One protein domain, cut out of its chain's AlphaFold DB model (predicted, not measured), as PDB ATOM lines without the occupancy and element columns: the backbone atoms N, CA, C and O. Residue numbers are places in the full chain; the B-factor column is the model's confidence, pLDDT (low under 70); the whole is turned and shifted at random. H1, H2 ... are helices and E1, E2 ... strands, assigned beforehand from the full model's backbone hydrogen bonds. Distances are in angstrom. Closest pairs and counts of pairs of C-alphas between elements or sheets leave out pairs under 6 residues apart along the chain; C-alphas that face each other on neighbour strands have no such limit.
ATOM      1  N   GLU A  22      77.106 -18.511 -38.138       57.66
ATOM      2  CA  GLU A  22      78.142 -17.881 -38.956       57.66
ATOM      3  C   GLU A  22      78.929 -18.963 -39.708       57.66
ATOM      4  O   GLU A  22      79.735 -19.696 -39.133       57.66
ATOM      5  N   SER A  23      78.691 -19.081 -41.014       65.19
ATOM      6  CA  SER A  23      79.563 -19.850 -41.899       65.19
ATOM      7  C   SER A  23      80.813 -19.019 -42.186       65.19
ATOM      8  O   SER A  23      80.807 -18.169 -43.079       65.19
ATOM      9  N   ASN A  24      81.876 -19.230 -41.413       68.44
ATOM     10  CA  ASN A  24      83.173 -18.636 -41.720       68.44
ATOM     11  C   ASN A  24      83.781 -19.347 -42.933       68.44
ATOM     12  O   ASN A  24      84.049 -20.545 -42.878       68.44
ATOM     13  N   ALA A  25      83.976 -18.604 -44.022       79.25
ATOM     14  CA  ALA A  25      84.759 -19.063 -45.162       79.25
ATOM     15  C   ALA A  25      86.238 -18.754 -44.903       79.25
ATOM     16  O   ALA A  25      86.591 -17.618 -44.581       79.25
ATOM     17  N   THR A  26      87.091 -19.766 -45.038       88.12
ATOM     18  CA  THR A  26      88.543 -19.651 -44.866       88.12
ATOM     19  C   THR A  26      89.185 -19.025 -46.097       88.12
ATOM     20  O   THR A  26      90.106 -18.230 -45.959       88.12
ATOM     21  N   THR A  27      88.708 -19.373 -47.293       95.00
ATOM     22  CA  THR A  27      89.303 -18.951 -48.571       95.00
ATOM     23  C   THR A  27      88.933 -17.517 -48.948       95.00
ATOM     24  O   THR A  27      87.788 -17.093 -48.773       95.00
ATOM     25  N   ASP A  28      89.876 -16.783 -49.545       94.19
ATOM     26  CA  ASP A  28      89.609 -15.477 -50.144       94.19
ATOM     27  C   ASP A  28      88.512 -15.567 -51.220       94.19
ATOM     28  O   ASP A  28      88.467 -16.477 -52.051       94.19
ATOM     29  N   LYS A  29      87.603 -14.588 -51.222       92.38
ATOM     30  CA  LYS A  29      86.440 -14.593 -52.115       92.38
ATOM     31  C   LYS A  29      86.831 -14.596 -53.598       92.38
ATOM     32  O   LYS A  29      86.105 -15.181 -54.405       92.38
ATOM     33  N   LEU A  30      87.922 -13.930 -53.979       94.62
ATOM     34  CA  LEU A  30      88.380 -13.889 -55.369       94.62
ATOM     35  C   LEU A  30      88.946 -15.241 -55.804       94.62
ATOM     36  O   LEU A  30      88.652 -15.673 -56.921       94.62
ATOM     37  N   ASP A  31      89.651 -15.934 -54.911       95.88
ATOM     38  CA  ASP A  31      90.155 -17.286 -55.162       95.88
ATOM     39  C   ASP A  31      88.993 -18.265 -55.390       95.88
ATOM     40  O   ASP A  31      89.004 -19.014 -56.369       95.88
ATOM     41  N   VAL A  32      87.926 -18.191 -54.579       95.31
ATOM     42  CA  VAL A  32      86.704 -18.999 -54.779       95.31
ATOM     43  C   VAL A  32      86.071 -18.734 -56.149       95.31
ATOM     44  O   VAL A  32      85.710 -19.669 -56.866       95.31
ATOM     45  N   ILE A  33      85.942 -17.463 -56.546       94.75
ATOM     46  CA  ILE A  33      85.365 -17.094 -57.849       94.75
ATOM     47  C   ILE A  33      86.232 -17.631 -58.997       94.75
ATOM     48  O   ILE A  33      85.689 -18.170 -59.968       94.75
ATOM     49  N   ALA A  34      87.556 -17.512 -58.888       95.88
ATOM     50  CA  ALA A  34      88.492 -17.988 -59.898       95.88
ATOM     51  C   ALA A  34      88.441 -19.517 -60.047       95.88
ATOM     52  O   ALA A  34      88.278 -20.019 -61.162       95.88
ATOM     53  N   LEU A  35      88.491 -20.255 -58.933       96.62
ATOM     54  CA  LEU A  35      88.366 -21.715 -58.900       96.62
ATOM     55  C   LEU A  35      87.024 -22.193 -59.467       96.62
ATOM     56  O   LEU A  35      86.996 -23.125 -60.270       96.62
ATOM     57  N   ASN A  36      85.920 -21.516 -59.143       96.00
ATOM     58  CA  ASN A  36      84.613 -21.818 -59.726       96.00
ATOM     59  C   ASN A  36      84.580 -21.590 -61.243       96.00
ATOM     60  O   ASN A  36      83.985 -22.383 -61.979       96.00
ATOM     61  N   GLY A  37      85.214 -20.520 -61.728       96.56
ATOM     62  CA  GLY A  37      85.366 -20.260 -63.160       96.56
ATOM     63  C   GLY A  37      86.173 -21.354 -63.859       96.56
ATOM     64  O   GLY A  37      85.745 -21.875 -64.893       96.56
ATOM     65  N   LEU A  38      87.294 -21.754 -63.257       96.31
ATOM     66  CA  LEU A  38      88.140 -22.838 -63.750       96.31
ATOM     67  C   LEU A  38      87.387 -24.174 -63.780       96.31
ATOM     68  O   LEU A  38      87.435 -24.878 -64.786       96.31
ATOM     69  N   PHE A  39      86.635 -24.504 -62.728       97.44
ATOM     70  CA  PHE A  39      85.888 -25.760 -62.667       97.44
ATOM     71  C   PHE A  39      84.860 -25.874 -63.795       97.44
ATOM     72  O   PHE A  39      84.778 -26.905 -64.467       97.44
ATOM     73  N   LYS A  40      84.138 -24.775 -64.057       97.44
ATOM     74  CA  LYS A  40      83.205 -24.669 -65.185       97.44
ATOM     75  C   LYS A  40      83.923 -24.819 -66.524       97.44
ATOM     76  O   LYS A  40      83.444 -25.558 -67.380       97.44
ATOM     77  N   ALA A  41      85.071 -24.163 -66.702       97.94
ATOM     78  CA  ALA A  41      85.867 -24.262 -67.928       97.94
ATOM     79  C   ALA A  41      86.379 -25.691 -68.184       97.94
ATOM     80  O   ALA A  41      86.509 -26.112 -69.332       97.94
ATOM     81  N   LEU A  42      86.602 -26.460 -67.117       96.75
ATOM     82  CA  LEU A  42      86.965 -27.876 -67.164       96.75
ATOM     83  C   LEU A  42      85.749 -28.813 -67.277       96.75
ATOM     84  O   LEU A  42      85.891 -30.019 -67.092       96.75
ATOM     85  N   ASN A  43      84.559 -28.298 -67.600       97.44
ATOM     86  CA  ASN A  43      83.314 -29.068 -67.713       97.44
ATOM     87  C   ASN A  43      82.944 -29.842 -66.437       97.44
ATOM     88  O   ASN A  43      82.409 -30.947 -66.514       97.44
ATOM     89  N   ASN A  44      83.216 -29.267 -65.261       96.44
ATOM     90  CA  ASN A  44      82.902 -29.864 -63.959       96.44
ATOM     91  C   ASN A  44      83.467 -31.292 -63.813       96.44
ATOM     92  O   ASN A  44      82.779 -32.219 -63.380       96.44
ATOM     93  N   ALA A  45      84.712 -31.471 -64.252       97.00
ATOM     94  CA  ALA A  45      85.329 -32.777 -64.422       97.00
ATOM     95  C   ALA A  45      85.349 -33.606 -63.121       97.00
ATOM     96  O   ALA A  45      85.807 -33.142 -62.077       97.00
ATOM     97  N   SER A  46      84.905 -34.865 -63.186       96.50
ATOM     98  CA  SER A  46      84.713 -35.724 -62.006       96.50
ATOM     99  C   SER A  46      86.009 -36.131 -61.294       96.50
ATOM    100  O   SER A  46      85.969 -36.549 -60.134       96.50
ATOM    101  N   GLN A  47      87.167 -35.996 -61.949       96.94
ATOM    102  CA  GLN A  47      88.471 -36.216 -61.322       96.94
ATOM    103  C   GLN A  47      88.820 -35.157 -60.266       96.94
ATOM    104  O   GLN A  47      89.619 -35.438 -59.372       96.94
ATOM    105  N   LEU A  48      88.210 -33.969 -60.335       97.00
ATOM    106  CA  LEU A  48      88.409 -32.870 -59.388       97.00
ATOM    107  C   LEU A  48      87.555 -33.093 -58.135       97.00
ATOM    108  O   LEU A  48      86.610 -32.365 -57.837       97.00
ATOM    109  N   LYS A  49      87.858 -34.165 -57.399       96.44
ATOM    110  CA  LYS A  49      87.075 -34.555 -56.222       96.44
ATOM    111  C   LYS A  49      87.103 -33.447 -55.171       96.44
ATOM    112  O   LYS A  49      88.162 -32.880 -54.890       96.44
ATOM    113  N   GLY A  50      85.940 -33.185 -54.581       95.12
ATOM    114  CA  GLY A  50      85.754 -32.170 -53.543       95.12
ATOM    115  C   GLY A  50      85.406 -30.781 -54.074       95.12
ATOM    116  O   GLY A  50      84.852 -29.993 -53.315       95.12
ATOM    117  N   TRP A  51      85.639 -30.503 -55.361       96.81
ATOM    118  CA  TRP A  51      85.293 -29.219 -55.965       96.81
ATOM    119  C   TRP A  51      83.773 -29.024 -56.000       96.81
ATOM    120  O   TRP A  51      83.022 -29.931 -56.372       96.81
ATOM    121  N   LYS A  52      83.312 -27.834 -55.606       94.19
ATOM    122  CA  LYS A  52      81.888 -27.470 -55.513       94.19
ATOM    123  C   LYS A  52      81.690 -26.078 -56.101       94.19
ATOM    124  O   LYS A  52      82.429 -25.170 -55.755       94.19
ATOM    125  N   LEU A  53      80.668 -25.901 -56.938       90.62
ATOM    126  CA  LEU A  53      80.322 -24.578 -57.474       90.62
ATOM    127  C   LEU A  53      79.639 -23.681 -56.436       90.62
ATOM    128  O   LEU A  53      79.815 -22.467 -56.473       90.62
ATOM    129  N   ASP A  54      78.907 -24.286 -55.501       85.56
ATOM    130  CA  ASP A  54      78.132 -23.586 -54.484       85.56
ATOM    131  C   ASP A  54      78.441 -24.158 -53.095       85.56
ATOM    132  O   ASP A  54      78.467 -25.377 -52.902       85.56
ATOM    133  N   GLY A  55      78.673 -23.274 -52.119       81.69
ATOM    134  CA  GLY A  55      78.809 -23.642 -50.705       81.69
ATOM    135  C   GLY A  55      80.058 -24.453 -50.335       81.69
ATOM    136  O   GLY A  55      80.043 -25.134 -49.313       81.69
ATOM    137  N   GLY A  56      81.114 -24.425 -51.155       89.25
ATOM    138  CA  GLY A  56      82.418 -25.007 -50.823       89.25
ATOM    139  C   GLY A  56      83.437 -23.959 -50.381       89.25
ATOM    140  O   GLY A  56      83.382 -22.816 -50.833       89.25
ATOM    141  N   ASP A  57      84.378 -24.370 -49.535       94.06
ATOM    142  CA  ASP A  57      85.495 -23.538 -49.073       94.06
ATOM    143  C   ASP A  57      86.825 -24.212 -49.459       94.06
ATOM    144  O   ASP A  57      87.244 -25.115 -48.752       94.06
ATOM    145  N   PRO A  58      87.498 -23.849 -50.567       94.94
ATOM    146  CA  PRO A  58      88.681 -24.564 -51.072       94.94
ATOM    147  C   PRO A  58      89.831 -24.775 -50.070       94.94
ATOM    148  O   PRO A  58      90.555 -25.760 -50.182       94.94
ATOM    149  N   CYS A  59      90.006 -23.867 -49.110       94.56
ATOM    150  CA  CYS A  59      91.009 -23.946 -48.047       94.56
ATOM    151  C   CYS A  59      90.475 -24.553 -46.738       94.56
ATOM    152  O   CYS A  59      91.273 -24.949 -45.890       94.56
ATOM    153  N   GLY A  60      89.151 -24.611 -46.558       93.31
ATOM    154  CA  GLY A  60      88.491 -25.247 -45.409       93.31
ATOM    155  C   GLY A  60      88.024 -26.685 -45.676       93.31
ATOM    156  O   GLY A  60      87.897 -27.485 -44.752       93.31
ATOM    157  N   ASP A  61      87.813 -27.027 -46.944       92.69
ATOM    158  CA  ASP A  61      87.487 -28.344 -47.475       92.69
ATOM    159  C   ASP A  61      88.712 -28.943 -48.186       92.69
ATOM    160  O   ASP A  61      89.631 -28.249 -48.610       92.69
ATOM    161  N   VAL A  62      88.703 -30.259 -48.403       92.25
ATOM    162  CA  VAL A  62      89.739 -30.925 -49.205       92.25
ATOM    163  C   VAL A  62      89.342 -30.912 -50.680       92.25
ATOM    164  O   VAL A  62      88.471 -31.677 -51.104       92.25
ATOM    165  N   TRP A  63      89.997 -30.060 -51.466       96.56
ATOM    166  CA  TRP A  63      89.841 -30.000 -52.921       96.56
ATOM    167  C   TRP A  63      91.056 -30.619 -53.608       96.56
ATOM    168  O   TRP A  63      92.202 -30.255 -53.350       96.56
ATOM    169  N   THR A  64      90.817 -31.581 -54.500       97.31
ATOM    170  CA  THR A  64      91.904 -32.279 -55.205       97.31
ATOM    171  C   THR A  64      92.746 -31.288 -56.008       97.31
ATOM    172  O   THR A  64      92.196 -30.569 -56.838       97.31
ATOM    173  N   GLY A  65      94.062 -31.280 -55.778       96.12
ATOM    174  CA  GLY A  65      95.022 -30.415 -56.477       96.12
ATOM    175  C   GLY A  65      95.175 -29.010 -55.888       96.12
ATOM    176  O   GLY A  65      96.127 -28.326 -56.237       96.12
ATOM    177  N   VAL A  66      94.306 -28.599 -54.961       97.25
ATOM    178  CA  VAL A  66      94.341 -27.258 -54.366       97.25
ATOM    179  C   VAL A  66      95.153 -27.276 -53.074       97.25
ATOM    180  O   VAL A  66      94.948 -28.137 -52.218       97.25
ATOM    181  N   ALA A  67      96.058 -26.312 -52.911       96.31
ATOM    182  CA  ALA A  67      96.754 -26.082 -51.647       96.31
ATOM    183  C   ALA A  67      96.714 -24.606 -51.248       96.31
ATOM    184  O   ALA A  67      96.891 -23.716 -52.087       96.31
ATOM    185  N   CYS A  68      96.539 -24.351 -49.952       95.75
ATOM    186  CA  CYS A  68      96.403 -23.007 -49.402       95.75
ATOM    187  C   CYS A  68      97.484 -22.668 -48.376       95.75
ATOM    188  O   CYS A  68      97.990 -23.538 -47.665       95.75
ATOM    189  N   SER A  69      97.774 -21.375 -48.261       95.75
ATOM    190  CA  SER A  69      98.540 -20.786 -47.164       95.75
ATOM    191  C   SER A  69      97.692 -19.695 -46.517       95.75
ATOM    192  O   SER A  69      97.509 -18.619 -47.083       95.75
ATOM    193  N   GLY A  70      97.152 -19.977 -45.329       92.19
ATOM    194  CA  GLY A  70      96.109 -19.139 -44.739       92.19
ATOM    195  C   GLY A  70      94.841 -19.181 -45.594       92.19
ATOM    196  O   GLY A  70      94.377 -20.263 -45.947       92.19
ATOM    197  N   SER A  71      94.307 -18.011 -45.942       93.50
ATOM    198  CA  SER A  71      93.113 -17.864 -46.785       93.50
ATOM    199  C   SER A  71      93.394 -17.884 -48.289       93.50
ATOM    200  O   SER A  71      92.458 -17.842 -49.081       93.50
ATOM    201  N   THR A  72      94.663 -17.898 -48.701       94.81
ATOM    202  CA  THR A  72      95.051 -17.750 -50.108       94.81
ATOM    203  C   THR A  72      95.380 -19.093 -50.733       94.81
ATOM    204  O   THR A  72      96.140 -19.888 -50.167       94.81
ATOM    205  N   VAL A  73      94.868 -19.313 -51.938       96.00
ATOM    206  CA  VAL A  73      95.215 -20.471 -52.758       96.00
ATOM    207  C   VAL A  73      96.584 -20.248 -53.398       96.00
ATOM    208  O   VAL A  73      96.833 -19.254 -54.072       96.00
ATOM    209  N   THR A  74      97.495 -21.191 -53.179       96.31
ATOM    210  CA  THR A  74      98.903 -21.091 -53.609       96.31
ATOM    211  C   THR A  74      99.275 -22.094 -54.694       96.31
ATOM    212  O   THR A  74     100.219 -21.852 -55.445       96.31
ATOM    213  N   HIS A  75      98.523 -23.192 -54.813       93.19
ATOM    214  CA  HIS A  75      98.739 -24.232 -55.820       93.19
ATOM    215  C   HIS A  75      97.408 -24.806 -56.322       93.19
ATOM    216  O   HIS A  75      96.459 -24.913 -55.540       93.19
ATOM    217  N   LEU A  76      97.382 -25.157 -57.614       89.25
ATOM    218  CA  LEU A  76      96.287 -25.763 -58.388       89.25
ATOM    219  C   LEU A  76      96.866 -26.711 -59.447       89.25
ATOM    220  O   LEU A  76      97.962 -26.389 -59.967       89.25
TER     221      LEU A  76
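This is residues 22 to 76 of the 76 residues of the protein "LRRNT_2 domain-containing protein" of Gossypium klotzschianum (UniProt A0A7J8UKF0). This is a domain with little regular structure: one helix, H1, with the small hairpin of E1 and E2 near its first half, and a long loop, residues 42 to 66, that folds back from the end of H1 to the hairpin. The printed part has 55 residues, of which the named elements, in the order H1, E1, E2, hold only 20; the class is mixed, helices and strands. The two-stranded sheet is antiparallel. The whole is compact, with a radius of gyration of the C-alphas of 10.3 A, and rounded, spanning 29 by 23 by 18 A.

H1, residues 29 to 41, begins at C-alpha 29 (86.440, -14.593, -52.115) and is 18.5 A long. E1 is residues 67 to 69. E2, residues 72 to 75, ends at C-alpha 75 (98.739, -24.232, -55.820).

The closest C-alphas of H1 and E2, those of Asp 31 and Val 73, are 6.4 A apart. Every O i to N i+4 pair in H1 is within hydrogen-bond range. E1 and E2 form a hairpin, antiparallel at 138 degrees between directions, with N 69 and O 72 within hydrogen-bond range at 2.9 A.

The C-alphas farthest apart, of Glu 22 and Asn 43, are 31.3 A apart. The printed part has no cut. The link H1 to E1 is long, 25 residues. Residues 22 to 24 have pLDDT under 70.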